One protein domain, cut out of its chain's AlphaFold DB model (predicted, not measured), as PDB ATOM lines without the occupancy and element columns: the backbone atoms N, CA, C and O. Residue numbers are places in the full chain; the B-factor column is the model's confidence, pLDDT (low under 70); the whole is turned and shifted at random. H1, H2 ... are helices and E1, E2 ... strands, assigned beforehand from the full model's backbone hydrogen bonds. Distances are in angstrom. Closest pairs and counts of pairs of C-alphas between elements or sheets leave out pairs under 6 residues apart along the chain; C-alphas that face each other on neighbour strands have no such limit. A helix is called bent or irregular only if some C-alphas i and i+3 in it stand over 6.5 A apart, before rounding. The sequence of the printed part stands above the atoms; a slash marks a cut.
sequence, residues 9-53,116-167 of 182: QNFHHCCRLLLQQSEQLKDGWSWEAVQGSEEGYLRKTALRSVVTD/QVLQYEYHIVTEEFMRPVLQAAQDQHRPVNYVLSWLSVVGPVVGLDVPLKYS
ATOM      1  N   GLN A   9      48.224  37.332 -49.975       73.94
ATOM      2  CA  GLN A   9      48.262  37.286 -51.433       73.94
ATOM      3  C   GLN A   9      48.029  35.886 -52.024       73.94
ATOM      4  O   GLN A   9      47.260  35.744 -52.980       73.94
ATOM      5  N   ASN A  10      48.641  34.839 -51.466       73.19
ATOM      6  CA  ASN A  10      48.389  33.465 -51.893       73.19
ATOM      7  C   ASN A  10      46.979  33.000 -51.508       73.19
ATOM      8  O   ASN A  10      46.348  32.260 -52.267       73.19
ATOM      9  N   PHE A  11      46.451  33.456 -50.369       74.81
ATOM     10  CA  PHE A  11      45.064  33.187 -49.995       74.81
ATOM     11  C   PHE A  11      44.080  33.816 -50.995       74.81
ATOM     12  O   PHE A  11      43.220  33.115 -51.537       74.81
ATOM     13  N   HIS A  12      44.257  35.096 -51.327       77.81
ATOM     14  CA  HIS A  12      43.463  35.758 -52.364       77.81
ATOM     15  C   HIS A  12      43.614  35.076 -53.723       77.81
ATOM     16  O   HIS A  12      42.639  34.953 -54.466       77.81
ATOM     17  N   HIS A  13      44.813  34.596 -54.063       80.50
ATOM     18  CA  HIS A  13      45.016  33.812 -55.277       80.50
ATOM     19  C   HIS A  13      44.158  32.538 -55.283       80.50
ATOM     20  O   HIS A  13      43.457  32.289 -56.262       80.50
ATOM     21  N   CYS A  14      44.139  31.786 -54.182       77.00
ATOM     22  CA  CYS A  14      43.317  30.582 -54.050       77.00
ATOM     23  C   CYS A  14      41.814  30.891 -54.113       77.00
ATOM     24  O   CYS A  14      41.078  30.181 -54.796       77.00
ATOM     25  N   CYS A  15      41.362  31.977 -53.474       81.31
ATOM     26  CA  CYS A  15      39.972  32.428 -53.565       81.31
ATOM     27  C   CYS A  15      39.569  32.730 -55.008       81.31
ATOM     28  O   CYS A  15      38.514  32.290 -55.456       81.31
ATOM     29  N   ARG A  16      40.427  33.421 -55.771       86.06
ATOM     30  CA  ARG A  16      40.168  33.697 -57.194       86.06
ATOM     31  C   ARG A  16      40.038  32.418 -58.018       86.06
ATOM     32  O   ARG A  16      39.135  32.336 -58.843       86.06
ATOM     33  N   LEU A  17      40.898  31.423 -57.781       84.62
ATOM     34  CA  LEU A  17      40.812  30.128 -58.468       84.62
ATOM     35  C   LEU A  17      39.506  29.392 -58.134       84.62
ATOM     36  O   LEU A  17      38.863  28.844 -59.028       84.62
ATOM     37  N   LEU A  18      39.088  29.415 -56.865       82.88
ATOM     38  CA  LEU A  18      37.819  28.829 -56.435       82.88
ATOM     39  C   LEU A  18      36.624  29.511 -57.112       82.88
ATOM     40  O   LEU A  18      35.759  28.818 -57.641       82.88
ATOM     41  N   LEU A  19      36.603  30.844 -57.158       88.12
ATOM     42  CA  LEU A  19      35.527  31.616 -57.790       88.12
ATOM     43  C   LEU A  19      35.451  31.375 -59.302       88.12
ATOM     44  O   LEU A  19      34.363  31.177 -59.835       88.12
ATOM     45  N   GLN A  20      36.599  31.297 -59.982       87.75
ATOM     46  CA  GLN A  20      36.656  30.964 -61.409       87.75
ATOM     47  C   GLN A  20      36.071  29.574 -61.701       87.75
ATOM     48  O   GLN A  20      35.432  29.353 -62.733       87.75
ATOM     49  N   GLN A  21      36.298  28.611 -60.808       79.25
ATOM     50  CA  GLN A  21      35.717  27.283 -60.958       79.25
ATOM     51  C   GLN A  21      34.229  27.272 -60.589       79.25
ATOM     52  O   GLN A  21      33.437  26.622 -61.271       79.25
ATOM     53  N   SER A  22      33.840  28.017 -59.555       84.75
ATOM     54  CA  SER A  22      32.448  28.159 -59.127       84.75
ATOM     55  C   SER A  22      31.556  28.712 -60.235       84.75
ATOM     56  O   SER A  22      30.456  28.208 -60.444       84.75
ATOM     57  N   GLU A  23      32.041  29.680 -61.016       87.62
ATOM     58  CA  GLU A  23      31.286  30.241 -62.141       87.62
ATOM     59  C   GLU A  23      30.916  29.172 -63.185       87.62
ATOM     60  O   GLU A  23      29.788  29.137 -63.681       87.62
ATOM     61  N   GLN A  24      31.833  28.239 -63.464       83.81
ATOM     62  CA  GLN A  24      31.577  27.112 -64.368       83.81
ATOM     63  C   GLN A  24      30.585  26.109 -63.772       83.81
ATOM     64  O   GLN A  24      29.783  25.523 -64.500       83.81
ATOM     65  N   LEU A  25      30.648  25.895 -62.457       82.75
ATOM     66  CA  LEU A  25      29.787  24.951 -61.742       82.75
ATOM     67  C   LEU A  25      28.414  25.535 -61.390       82.75
ATOM     68  O   LEU A  25      27.494  24.772 -61.104       82.75
ATOM     69  N   LYS A  26      28.265  26.864 -61.431       84.31
ATOM     70  CA  LYS A  26      27.081  27.608 -60.979       84.31
ATOM     71  C   LYS A  26      26.634  27.200 -59.577       84.31
ATOM     72  O   LYS A  26      25.443  27.145 -59.281       84.31
ATOM     73  N   ASP A  27      27.599  26.922 -58.711       81.88
ATOM     74  CA  ASP A  27      27.349  26.486 -57.342       81.88
ATOM     75  C   ASP A  27      27.213  27.666 -56.370       81.88
ATOM     76  O   ASP A  27      26.856  27.446 -55.224       81.88
ATOM     77  N   GLY A  28      27.389  28.918 -56.802       87.31
ATOM     78  CA  GLY A  28      26.946  30.097 -56.046       87.31
ATOM     79  C   GLY A  28      27.959  30.659 -55.047       87.31
ATOM     80  O   GLY A  28      27.543  31.208 -54.024       87.31
ATOM     81  N   TRP A  29      29.262  30.520 -55.313       89.19
ATOM     82  CA  TRP A  29      30.283  31.293 -54.603       89.19
ATOM     83  C   TRP A  29      30.432  32.698 -55.195       89.19
ATOM     84  O   TRP A  29      30.459  32.864 -56.413       89.19
ATOM     85  N   SER A  30      30.593  33.702 -54.337       89.75
ATOM     86  CA  SER A  30      31.000  35.059 -54.716       89.75
ATOM     87  C   SER A  30      32.011  35.631 -53.721       89.75
ATOM     88  O   SER A  30      32.117  35.172 -52.585       89.75
ATOM     89  N   TRP A  31      32.793  36.618 -54.158       90.00
ATOM     90  CA  TRP A  31      33.568  37.468 -53.253       90.00
ATOM     91  C   TRP A  31      32.771  38.737 -52.982       90.00
ATOM     92  O   TRP A  31      32.370  39.412 -53.929       90.00
ATOM     93  N   GLU A  32      32.576  39.075 -51.714       90.75
ATOM     94  CA  GLU A  32      31.923  40.313 -51.298       90.75
ATOM     95  C   GLU A  32      32.952  41.215 -50.614       90.75
ATOM     96  O   GLU A  32      33.604  40.814 -49.648       90.75
ATOM     97  N   ALA A  33      33.114  42.434 -51.128       87.75
ATOM     98  CA  ALA A  33      33.972  43.438 -50.509       87.75
ATOM     99  C   ALA A  33      33.244  44.106 -49.335       87.75
ATOM    100  O   ALA A  33      32.053  44.420 -49.425       87.75
ATOM    101  N   VAL A  34      33.963  44.373 -48.247       85.56
ATOM    102  CA  VAL A  34      33.433  45.172 -47.141       85.56
ATOM    103  C   VAL A  34      33.470  46.642 -47.557       85.56
ATOM    104  O   VAL A  34      34.497  47.154 -48.002       85.56
ATOM    105  N   GLN A  35      32.339  47.343 -47.443       85.56
ATOM    106  CA  GLN A  35      32.264  48.752 -47.832       85.56
ATOM    107  C   GLN A  35      33.304  49.591 -47.079       85.56
ATOM    108  O   GLN A  35      33.277  49.676 -45.855       85.56
ATOM    109  N   GLY A  36      34.193  50.245 -47.832       77.19
ATOM    110  CA  GLY A  36      35.222  51.130 -47.282       77.19
ATOM    111  C   GLY A  36      36.503  50.437 -46.807       77.19
ATOM    112  O   GLY A  36      37.341  51.119 -46.223       77.19
ATOM    113  N   SER A  37      36.677  49.135 -47.064       78.00
ATOM    114  CA  SER A  37      37.912  48.380 -46.804       78.00
ATOM    115  C   SER A  37      38.423  47.705 -48.087       78.00
ATOM    116  O   SER A  37      37.661  47.494 -49.031       78.00
ATOM    117  N   GLU A  38      39.717  47.374 -48.126       69.00
ATOM    118  CA  GLU A  38      40.283  46.448 -49.125       69.00
ATOM    119  C   GLU A  38      39.967  44.975 -48.781       69.00
ATOM    120  O   GLU A  38      40.163  44.080 -49.605       69.00
ATOM    121  N   GLU A  39      39.431  44.723 -47.585       76.81
ATOM    122  CA  GLU A  39      39.047  43.401 -47.098       76.81
ATOM    123  C   GLU A  39      37.685  42.947 -47.643       76.81
ATOM    124  O   GLU A  39      36.802  43.730 -48.010       76.81
ATOM    125  N   GLY A  40      37.488  41.632 -47.663       84.31
ATOM    126  CA  GLY A  40      36.256  41.000 -48.112       84.31
ATOM    127  C   GLY A  40      36.101  39.596 -47.546       84.31
ATOM    128  O   GLY A  40      36.962  39.094 -46.822       84.31
ATOM    129  N   TYR A  41      34.990  38.954 -47.883       85.19
ATOM    130  CA  TYR A  41      34.711  37.578 -47.493       85.19
ATOM    131  C   TYR A  41      34.192  36.768 -48.675       85.19
ATOM    132  O   TYR A  41      33.635  37.295 -49.642       85.19
ATOM    133  N   LEU A  42      34.358  35.451 -48.581       87.75
ATOM    134  CA  LEU A  42      33.692  34.535 -49.494       87.75
ATOM    135  C   LEU A  42      32.247  34.353 -49.048       87.75
ATOM    136  O   LEU A  42      31.981  34.013 -47.891       87.75
ATOM    137  N   ARG A  43      31.320  34.554 -49.977       89.06
ATOM    138  CA  ARG A  43      29.903  34.277 -49.801       89.06
ATOM    139  C   ARG A  43      29.525  33.014 -50.557       89.06
ATOM    140  O   ARG A  43      29.937  32.831 -51.700       89.06
ATOM    141  N   LYS A  44      28.721  32.156 -49.932       88.25
ATOM    142  CA  LYS A  44      28.132  30.978 -50.579       88.25
ATOM    143  C   LYS A  44      26.623  30.990 -50.426       88.25
ATOM    144  O   LYS A  44      26.123  30.966 -49.304       88.25
ATOM    145  N   THR A  45      25.917  30.929 -51.548       85.94
ATOM    146  CA  THR A  45      24.468  30.712 -51.578       85.94
ATOM    147  C   THR A  45      24.176  29.244 -51.874       85.94
ATOM    148  O   THR A  45      24.754  28.651 -52.788       85.94
ATOM    149  N   ALA A  46      23.292  28.628 -51.093       84.00
ATOM    150  CA  ALA A  46      22.873  27.243 -51.294       84.00
ATOM    151  C   ALA A  46      21.355  27.114 -51.150       84.00
ATOM    152  O   ALA A  46      20.779  27.569 -50.164       84.00
ATOM    153  N   LEU A  47      20.715  26.462 -52.121       82.12
ATOM    154  CA  LEU A  47      19.297  26.116 -52.066       82.12
ATOM    155  C   LEU A  47      19.150  24.689 -51.530       82.12
ATOM    156  O   LEU A  47      19.824  23.779 -52.013       82.12
ATOM    157  N   ARG A  48      18.277  24.483 -50.543       80.00
ATOM    158  CA  ARG A  48      17.921  23.152 -50.031       80.00
ATOM    159  C   ARG A  48      16.416  22.955 -50.127       80.00
ATOM    160  O   ARG A  48      15.654  23.779 -49.634       80.00
ATOM    161  N   SER A  49      16.000  21.862 -50.758       78.25
ATOM    162  CA  SER A  49      14.601  21.442 -50.755       78.25
ATOM    163  C   SER A  49      14.271  20.795 -49.410       78.25
ATOM    164  O   SER A  49      15.040  19.981 -48.898       78.25
ATOM    165  N   VAL A  50      13.141  21.191 -48.838       74.94
ATOM    166  CA  VAL A  50      12.549  20.607 -47.643       74.94
ATOM    167  C   VAL A  50      11.192  20.057 -48.045       74.94
ATOM    168  O   VAL A  50      10.335  20.783 -48.550       74.94
ATOM    169  N   VAL A  51      11.007  18.761 -47.814       77.19
ATOM    170  CA  VAL A  51       9.687  18.143 -47.886       77.19
ATOM    171  C   VAL A  51       8.989  18.484 -46.581       77.19
ATOM    172  O   VAL A  51       9.387  18.010 -45.518       77.19
ATOM    173  N   THR A  52       7.987  19.355 -46.637       66.44
ATOM    174  CA  THR A  52       7.064  19.487 -45.517       66.44
ATOM    175  C   THR A  52       6.005  18.413 -45.655       66.44
ATOM    176  O   THR A  52       5.150  18.502 -46.533       66.44
ATOM    177  N   ASP A  53       6.081  17.395 -44.798       64.75
ATOM    178  CA  ASP A  53       4.991  16.443 -44.616       64.75
ATOM    179  C   ASP A  53       3.778  17.207 -44.086       64.75
ATOM    180  O   ASP A  53       3.643  17.473 -42.887       64.75
ATOM    181  N   GLN A 116       9.157  22.984 -50.332       74.69
ATOM    182  CA  GLN A 116       9.655  24.308 -49.993       74.69
ATOM    183  C   GLN A 116      11.154  24.344 -50.268       74.69
ATOM    184  O   GLN A 116      11.884  23.423 -49.909       74.69
ATOM    185  N   VAL A 117      11.634  25.408 -50.907       80.19
ATOM    186  CA  VAL A 117      13.068  25.613 -51.125       80.19
ATOM    187  C   VAL A 117      13.550  26.682 -50.155       80.19
ATOM    188  O   VAL A 117      13.121  27.830 -50.223       80.19
ATOM    189  N   LEU A 118      14.451  26.303 -49.252       81.81
ATOM    190  CA  LEU A 118      15.143  27.226 -48.361       81.81
ATOM    191  C   LEU A 118      16.431  27.713 -49.021       81.81
ATOM    192  O   LEU A 118      17.199  26.916 -49.564       81.81
ATOM    193  N   GLN A 119      16.690  29.014 -48.931       86.25
ATOM    194  CA  GLN A 119      17.947  29.619 -49.353       86.25
ATOM    195  C   GLN A 119      18.810  29.921 -48.128       86.25
ATOM    196  O   GLN A 119      18.408  30.672 -47.244       86.25
ATOM    197  N   TYR A 120      20.008  29.345 -48.098       81.38
ATOM    198  CA  TYR A 120      21.031  29.613 -47.095       81.38
ATOM    199  C   TYR A 120      22.114  30.513 -47.686       81.38
ATOM    200  O   TYR A 120      22.518  30.324 -48.837       81.38
ATOM    201  N   GLU A 121      22.603  31.446 -46.875       87.00
ATOM    202  CA  GLU A 121      23.716  32.337 -47.196       87.00
ATOM    203  C   GLU A 121      24.799  32.188 -46.122       87.00
ATOM    204  O   GLU A 121      24.522  32.294 -44.926       87.00
ATOM    205  N   TYR A 122      26.028  31.897 -46.547       83.38
ATOM    206  CA  TYR A 122      27.186  31.740 -45.668       83.38
ATOM    207  C   TYR A 122      28.207  32.837 -45.951       83.38
ATOM    208  O   TYR A 122      28.559  33.051 -47.109       83.38
ATOM    209  N   HIS A 123      28.721  33.470 -44.896       84.88
ATOM    210  CA  HIS A 123      29.775  34.484 -44.953       84.88
ATOM    211  C   HIS A 123      31.036  33.950 -44.280       84.88
ATOM    212  O   HIS A 123      31.025  33.654 -43.085       84.88
ATOM    213  N   ILE A 124      32.109  33.775 -45.051       81.62
ATOM    214  CA  ILE A 124      33.310  33.068 -44.601       81.62
ATOM    215  C   ILE A 124      34.491  34.032 -44.554       81.62
ATOM    216  O   ILE A 124      35.090  34.372 -45.580       81.62
ATOM    217  N   VAL A 125      34.847  34.426 -43.333       78.31
ATOM    218  CA  VAL A 125      36.061  35.186 -43.028       78.31
ATOM    219  C   VAL A 125      37.178  34.191 -42.739       78.31
ATOM    220  O   VAL A 125      37.184  33.494 -41.727       78.31
ATOM    221  N   THR A 126      38.105  34.057 -43.681       70.50
ATOM    222  CA  THR A 126      39.028  32.912 -43.696       70.50
ATOM    223  C   THR A 126      40.232  33.102 -42.773       70.50
ATOM    224  O   THR A 126      40.720  32.128 -42.201       70.50
ATOM    225  N   GLU A 127      40.684  34.343 -42.579       69.62
ATOM    226  CA  GLU A 127      41.840  34.643 -41.730       69.62
ATOM    227  C   GLU A 127      41.596  34.238 -40.270       69.62
ATOM    228  O   GLU A 127      42.371  33.471 -39.697       69.62
ATOM    229  N   GLU A 128      40.487  34.695 -39.685       70.94
ATOM    230  CA  GLU A 128      40.119  34.386 -38.302       70.94
ATOM    231  C   GLU A 128      39.899  32.883 -38.108       70.94
ATOM    232  O   GLU A 128      40.375  32.286 -37.140       70.94
ATOM    233  N   PHE A 129      39.249  32.253 -39.085       74.25
ATOM    234  CA  PHE A 129      38.892  30.847 -39.023       74.25
ATOM    235  C   PHE A 129      40.104  29.907 -39.064       74.25
ATOM    236  O   PHE A 129      40.164  28.912 -38.341       74.25
ATOM    237  N   MET A 130      41.091  30.215 -39.905       76.19
ATOM    238  CA  MET A 130      42.249  29.344 -40.126       76.19
ATOM    239  C   MET A 130      43.422  29.629 -39.190       76.19
ATOM    240  O   MET A 130      44.372  28.841 -39.151       76.19
ATOM    241  N   ARG A 131      43.369  30.719 -38.416       77.12
ATOM    242  CA  ARG A 131      44.438  31.118 -37.490       77.12
ATOM    243  C   ARG A 131      44.863  29.982 -36.538       77.12
ATOM    244  O   ARG A 131      46.067  29.741 -36.446       77.12
ATOM    245  N   PRO A 132      43.953  29.203 -35.911       80.19
ATOM    246  CA  PRO A 132      44.348  28.091 -35.041       80.19
ATOM    247  C   PRO A 132      45.015  26.931 -35.797       80.19
ATOM    248  O   PRO A 132      45.964  26.328 -35.299       80.19
ATOM    249  N   VAL A 133      44.545  26.630 -37.014       77.06
ATOM    250  CA  VAL A 133      45.092  25.557 -37.863       77.06
ATOM    251  C   VAL A 133      46.513  25.898 -38.305       77.06
ATOM    252  O   VAL A 133      47.400  25.046 -38.267       77.06
ATOM    253  N   LEU A 134      46.741  27.157 -38.686       75.94
ATOM    254  CA  LEU A 134      48.065  27.665 -39.029       75.94
ATOM    255  C   LEU A 134      49.003  27.678 -37.819       75.94
ATOM    256  O   LEU A 134      50.145  27.246 -37.947       75.94
ATOM    257  N   GLN A 135      48.526  28.112 -36.650       78.81
ATOM    258  CA  GLN A 135      49.335  28.121 -35.429       78.81
ATOM    259  C   GLN A 135      49.796  26.705 -35.059       78.81
ATOM    260  O   GLN A 135      50.987  26.468 -34.876       78.81
ATOM    261  N   ALA A 136      48.877  25.734 -35.057       81.56
ATOM    262  CA  ALA A 136      49.205  24.340 -34.767       81.56
ATOM    263  C   ALA A 136      50.199  23.740 -35.780       81.56
ATOM    264  O   ALA A 136      51.063  22.942 -35.415       81.56
ATOM    265  N   ALA A 137      50.100  24.129 -37.055       78.50
ATOM    266  CA  ALA A 137      51.030  23.712 -38.099       78.50
ATOM    267  C   ALA A 137      52.448  24.247 -37.874       78.50
ATOM    268  O   ALA A 137      53.421  23.511 -38.055       78.50
ATOM    269  N   GLN A 138      52.549  25.518 -37.473       78.81
ATOM    270  CA  GLN A 138      53.816  26.176 -37.167       78.81
ATOM    271  C   GLN A 138      54.487  25.536 -35.951       78.81
ATOM    272  O   GLN A 138      55.664  25.184 -36.031       78.81
ATOM    273  N   ASP A 139      53.728  25.299 -34.879       81.38
ATOM    274  CA  ASP A 139      54.234  24.676 -33.650       81.38
ATOM    275  C   ASP A 139      54.771  23.257 -33.905       81.38
ATOM    276  O   ASP A 139      55.764  22.836 -33.312       81.38
ATOM    277  N   GLN A 140      54.145  22.519 -34.827       81.69
ATOM    278  CA  GLN A 140      54.543  21.159 -35.207       81.69
ATOM    279  C   GLN A 140      55.511  21.112 -36.397       81.69
ATOM    280  O   GLN A 140      55.861  20.026 -36.862       81.69
ATOM    281  N   HIS A 141      55.928  22.274 -36.913       73.81
ATOM    282  CA  HIS A 141      56.796  22.417 -38.083       73.81
ATOM    283  C   HIS A 141      56.326  21.590 -39.299       73.81
ATOM    284  O   HIS A 141      57.131  21.068 -40.082       73.81
ATOM    285  N   ARG A 142      55.003  21.437 -39.443       75.69
ATOM    286  CA  ARG A 142      54.366  20.569 -40.436       75.69
ATOM    287  C   ARG A 142      53.829  21.407 -41.598       75.69
ATOM    288  O   ARG A 142      53.080  22.351 -41.363       75.69
ATOM    289  N   PRO A 143      54.111  21.041 -42.860       67.44
ATOM    290  CA  PRO A 143      53.471  21.693 -43.993       67.44
ATOM    291  C   PRO A 143      51.963  21.403 -43.993       67.44
ATOM    292  O   PRO A 143      51.530  20.262 -43.789       67.44
ATOM    293  N   VAL A 144      51.157  22.436 -44.237       66.44
ATOM    294  CA  VAL A 144      49.695  22.338 -44.307       66.44
ATOM    295  C   VAL A 144      49.216  22.828 -45.662       66.44
ATOM    296  O   VAL A 144      49.547  23.928 -46.096       66.44
ATOM    297  N   ASN A 145      48.415  21.998 -46.333       72.56
ATOM    298  CA  ASN A 145      47.680  22.435 -47.510       72.56
ATOM    299  C   ASN A 145      46.467  23.229 -47.027       72.56
ATOM    300  O   ASN A 145      45.445  22.658 -46.653       72.56
ATOM    301  N   TYR A 146      46.623  24.544 -46.964       70.94
ATOM    302  CA  TYR A 146      45.632  25.445 -46.388       70.94
ATOM    303  C   TYR A 146      44.307  25.434 -47.123       70.94
ATOM    304  O   TYR A 146      43.280  25.436 -46.469       70.94
ATOM    305  N   VAL A 147      44.314  25.368 -48.457       68.69
ATOM    306  CA  VAL A 147      43.072  25.315 -49.239       68.69
ATOM    307  C   VAL A 147      42.312  24.043 -48.908       68.69
ATOM    308  O   VAL A 147      41.128  24.107 -48.607       68.69
ATOM    309  N   LEU A 148      42.992  22.894 -48.883       68.81
ATOM    310  CA  LEU A 148      42.356  21.633 -48.504       68.81
ATOM    311  C   LEU A 148      41.921  21.614 -47.037       68.81
ATOM    312  O   LEU A 148      40.874  21.061 -46.729       68.81
ATOM    313  N   SER A 149      42.701  22.222 -46.144       75.56
ATOM    314  CA  SER A 149      42.377  22.302 -44.713       75.56
ATOM    315  C   SER A 149      41.236  23.276 -44.437       75.56
ATOM    316  O   SER A 149      40.463  23.075 -43.514       75.56
ATOM    317  N   TRP A 150      41.110  24.326 -45.240       78.12
ATOM    318  CA  TRP A 150      39.980  25.237 -45.199       78.12
ATOM    319  C   TRP A 150      38.744  24.538 -45.761       78.12
ATOM    320  O   TRP A 150      37.748  24.420 -45.054       78.12
ATOM    321  N   LEU A 151      38.831  23.970 -46.972       73.81
ATOM    322  CA  LEU A 151      37.745  23.226 -47.620       73.81
ATOM    323  C   LEU A 151      37.255  22.037 -46.789       73.81
ATOM    324  O   LEU A 151      36.065  21.749 -46.813       73.81
ATOM    325  N   SER A 152      38.122  21.349 -46.043       73.81
ATOM    326  CA  SER A 152      37.694  20.237 -45.185       73.81
ATOM    327  C   SER A 152      36.803  20.694 -44.035       73.81
ATOM    328  O   SER A 152      35.979  19.916 -43.560       73.81
ATOM    329  N   VAL A 153      36.945  21.948 -43.603       76.69
ATOM    330  CA  VAL A 153      36.169  22.491 -42.495       76.69
ATOM    331  C   VAL A 153      34.964  23.284 -42.991       76.69
ATOM    332  O   VAL A 153      33.852  23.055 -42.519       76.69
ATOM    333  N   VAL A 154      35.138  24.174 -43.973       76.75
ATOM    334  CA  VAL A 154      34.012  24.942 -44.527       76.75
ATOM    335  C   VAL A 154      33.137  24.099 -45.445       76.75
ATOM    336  O   VAL A 154      31.952  24.383 -45.588       76.75
ATOM    337  N   GLY A 155      33.694  23.046 -46.045       78.31
ATOM    338  CA  GLY A 155      33.017  22.244 -47.051       78.31
ATOM    339  C   GLY A 155      31.750  21.564 -46.542       78.31
ATOM    340  O   GLY A 155      30.680  21.822 -47.095       78.31
ATOM    341  N   PRO A 156      31.813  20.784 -45.450       78.06
ATOM    342  CA  PRO A 156      30.624  20.172 -44.863       78.06
ATOM    343  C   PRO A 156      29.571  21.199 -44.427       78.06
ATOM    344  O   PRO A 156      28.377  20.982 -44.629       78.06
ATOM    345  N   VAL A 157      30.008  22.335 -43.867       74.06
ATOM    346  CA  VAL A 157      29.116  23.383 -43.345       74.06
ATOM    347  C   VAL A 157      28.289  24.000 -44.468       74.06
ATOM    348  O   VAL A 157      27.070  24.115 -44.352       74.06
ATOM    349  N   VAL A 158      28.933  24.344 -45.582       70.75
ATOM    350  CA  VAL A 158      28.256  24.997 -46.711       70.75
ATOM    351  C   VAL A 158      27.693  24.007 -47.733       70.75
ATOM    352  O   VAL A 158      27.125  24.416 -48.747       70.75
ATOM    353  N   GLY A 159      27.817  22.702 -47.467       66.75
ATOM    354  CA  GLY A 159      27.379  21.642 -48.370       66.75
ATOM    355  C   GLY A 159      28.164  21.608 -49.682       66.75
ATOM    356  O   GLY A 159      27.587  21.282 -50.716       66.75
ATOM    357  N   LEU A 160      29.451  21.971 -49.658       64.88
ATOM    358  CA  LEU A 160      30.358  21.647 -50.755       64.88
ATOM    359  C   LEU A 160      30.486  20.126 -50.822       64.88
ATOM    360  O   LEU A 160      31.263  19.525 -50.080       64.88
ATOM    361  N   ASP A 161      29.762  19.511 -51.746       59.38
ATOM    362  CA  ASP A 161      30.252  18.282 -52.348       59.38
ATOM    363  C   ASP A 161      31.442  18.693 -53.210       59.38
ATOM    364  O   ASP A 161      31.248  19.295 -54.260       59.38
ATOM    365  N   VAL A 162      32.671  18.504 -52.719       54.41
ATOM    366  CA  VAL A 162      33.883  18.749 -53.509       54.41
ATOM    367  C   VAL A 162      33.939  17.620 -54.532       54.41
ATOM    368  O   VAL A 162      34.359  16.516 -54.170       54.41
ATOM    369  N   PRO A 163      33.532  17.828 -55.801       53.88
ATOM    370  CA  PRO A 163      33.534  16.743 -56.760       53.88
ATOM    371  C   PRO A 163      34.972  16.239 -56.886       53.88
ATOM    372  O   PRO A 163      35.905  17.043 -56.953       53.88
ATOM    373  N   LEU A 164      35.170  14.922 -56.976       50.25
ATOM    374  CA  LEU A 164      36.498  14.279 -57.058       50.25
ATOM    375  C   LEU A 164      37.408  14.837 -58.180       50.25
ATOM    376  O   LEU A 164      38.609  14.587 -58.212       50.25
ATOM    377  N   LYS A 165      36.848  15.646 -59.086       53.97
ATOM    378  CA  LYS A 165      37.547  16.460 -60.088       53.97
ATOM    379  C   LYS A 165      38.564  17.444 -59.480       53.97
ATOM    380  O   LYS A 165      39.536  17.778 -60.146       53.97
ATOM    381  N   TYR A 166      38.370  17.887 -58.234       47.88
ATOM    382  CA  TYR A 166      39.345  18.722 -57.514       47.88
ATOM    383  C   TYR A 166      40.529  17.914 -56.949       47.88
ATOM    384  O   TYR A 166      41.539  18.501 -56.568       47.88
ATOM    385  N   SER A 167      40.440  16.577 -56.888       51.84
ATOM    386  CA  SER A 167      41.476  15.708 -56.300       51.84
ATOM    387  C   SER A 167      42.647  15.416 -57.246       51.84
ATOM    388  O   SER A 167      43.672  14.883 -56.823       51.84
TER     389      SER A 167
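What this domain is: This is residues 9 to 53 and 116 to 167 of the 182 residues of the protein "Ubiquitin-like-conjugating enzyme ATG10" of Larimichthys crocea (UniProt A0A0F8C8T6). A long, twisted ribbon of two strands, E2 and E3, is widened by the short strand E1 beside the first part of E2, and H1 packs over one face of this sheet, over E1 and only just over E2; H2 follows on from the end of E3 and leads away from the sheet, and H3 folds back from it at a steep angle, so that residues 154 to 158 of H3 graze the sheet. The 97 printed residues hold four named helices and three named strands in the order H1 E1 E2 E3 H2 H3 H4, class mixed; the sheet runs E1 E2 E3, antiparallel. It is only just loose, close to compact, with a radius of gyration of the C-alphas of 15.2 A and spans of 52 by 34 by 25 A.

Where its parts are: E2, residues 40 to 51, is 35.0 A long, and E3, residues 116 to 124, 25.8 A; E1 is residues 29 to 33. H1, residues 9 to 25, is 24.5 A long and begins at C-alpha 9 (48.262, 37.286, -51.433). H2 is residues 126 to 139, H3 146 to 158, and H4 164 to 167, ending at C-alpha 167 (41.476, 15.708, -56.300). H2 is irregular: C-alphas 129 and 132 are 7.3 A apart.

How they stand to each other: E1 and E2 form a hairpin, with N 30 and O 43 2.9 A apart; between E2 and E3, N 48 and O 118 are 2.8 A apart, both within hydrogen-bond range. H1 is on the sheet, forming two layers, a helix on one face, at a height over the sheet of 8.5 A; its closest C-alphas to E1 are Ser 22 and Trp 29, 5.9 A. H3 only grazes the sheet with residues 154 to 158. H2 and H3 are close but not clearly touching, Met 130 and Trp 150 having the closest C-alphas, 6.9 A, at a steep tilt of 46 degrees, opposite ways. H4 is apart from H3. O i to N i+4 pairs within range number 12 of 13 in H1, 8 of 10 in H2 and 6 of 9 in H3; H4 is too short for one.

The domain as a whole: The C-alphas farthest apart, Asp 53 and His 141, are 52.6 A apart. Residues 54 to 115 are not printed; C-alphas 53 and 116 are 10.6 A apart across the cut. No link printed whole is long. Mean pLDDT of the printed part is 77.1; residues 159 to 167 are among those under 70.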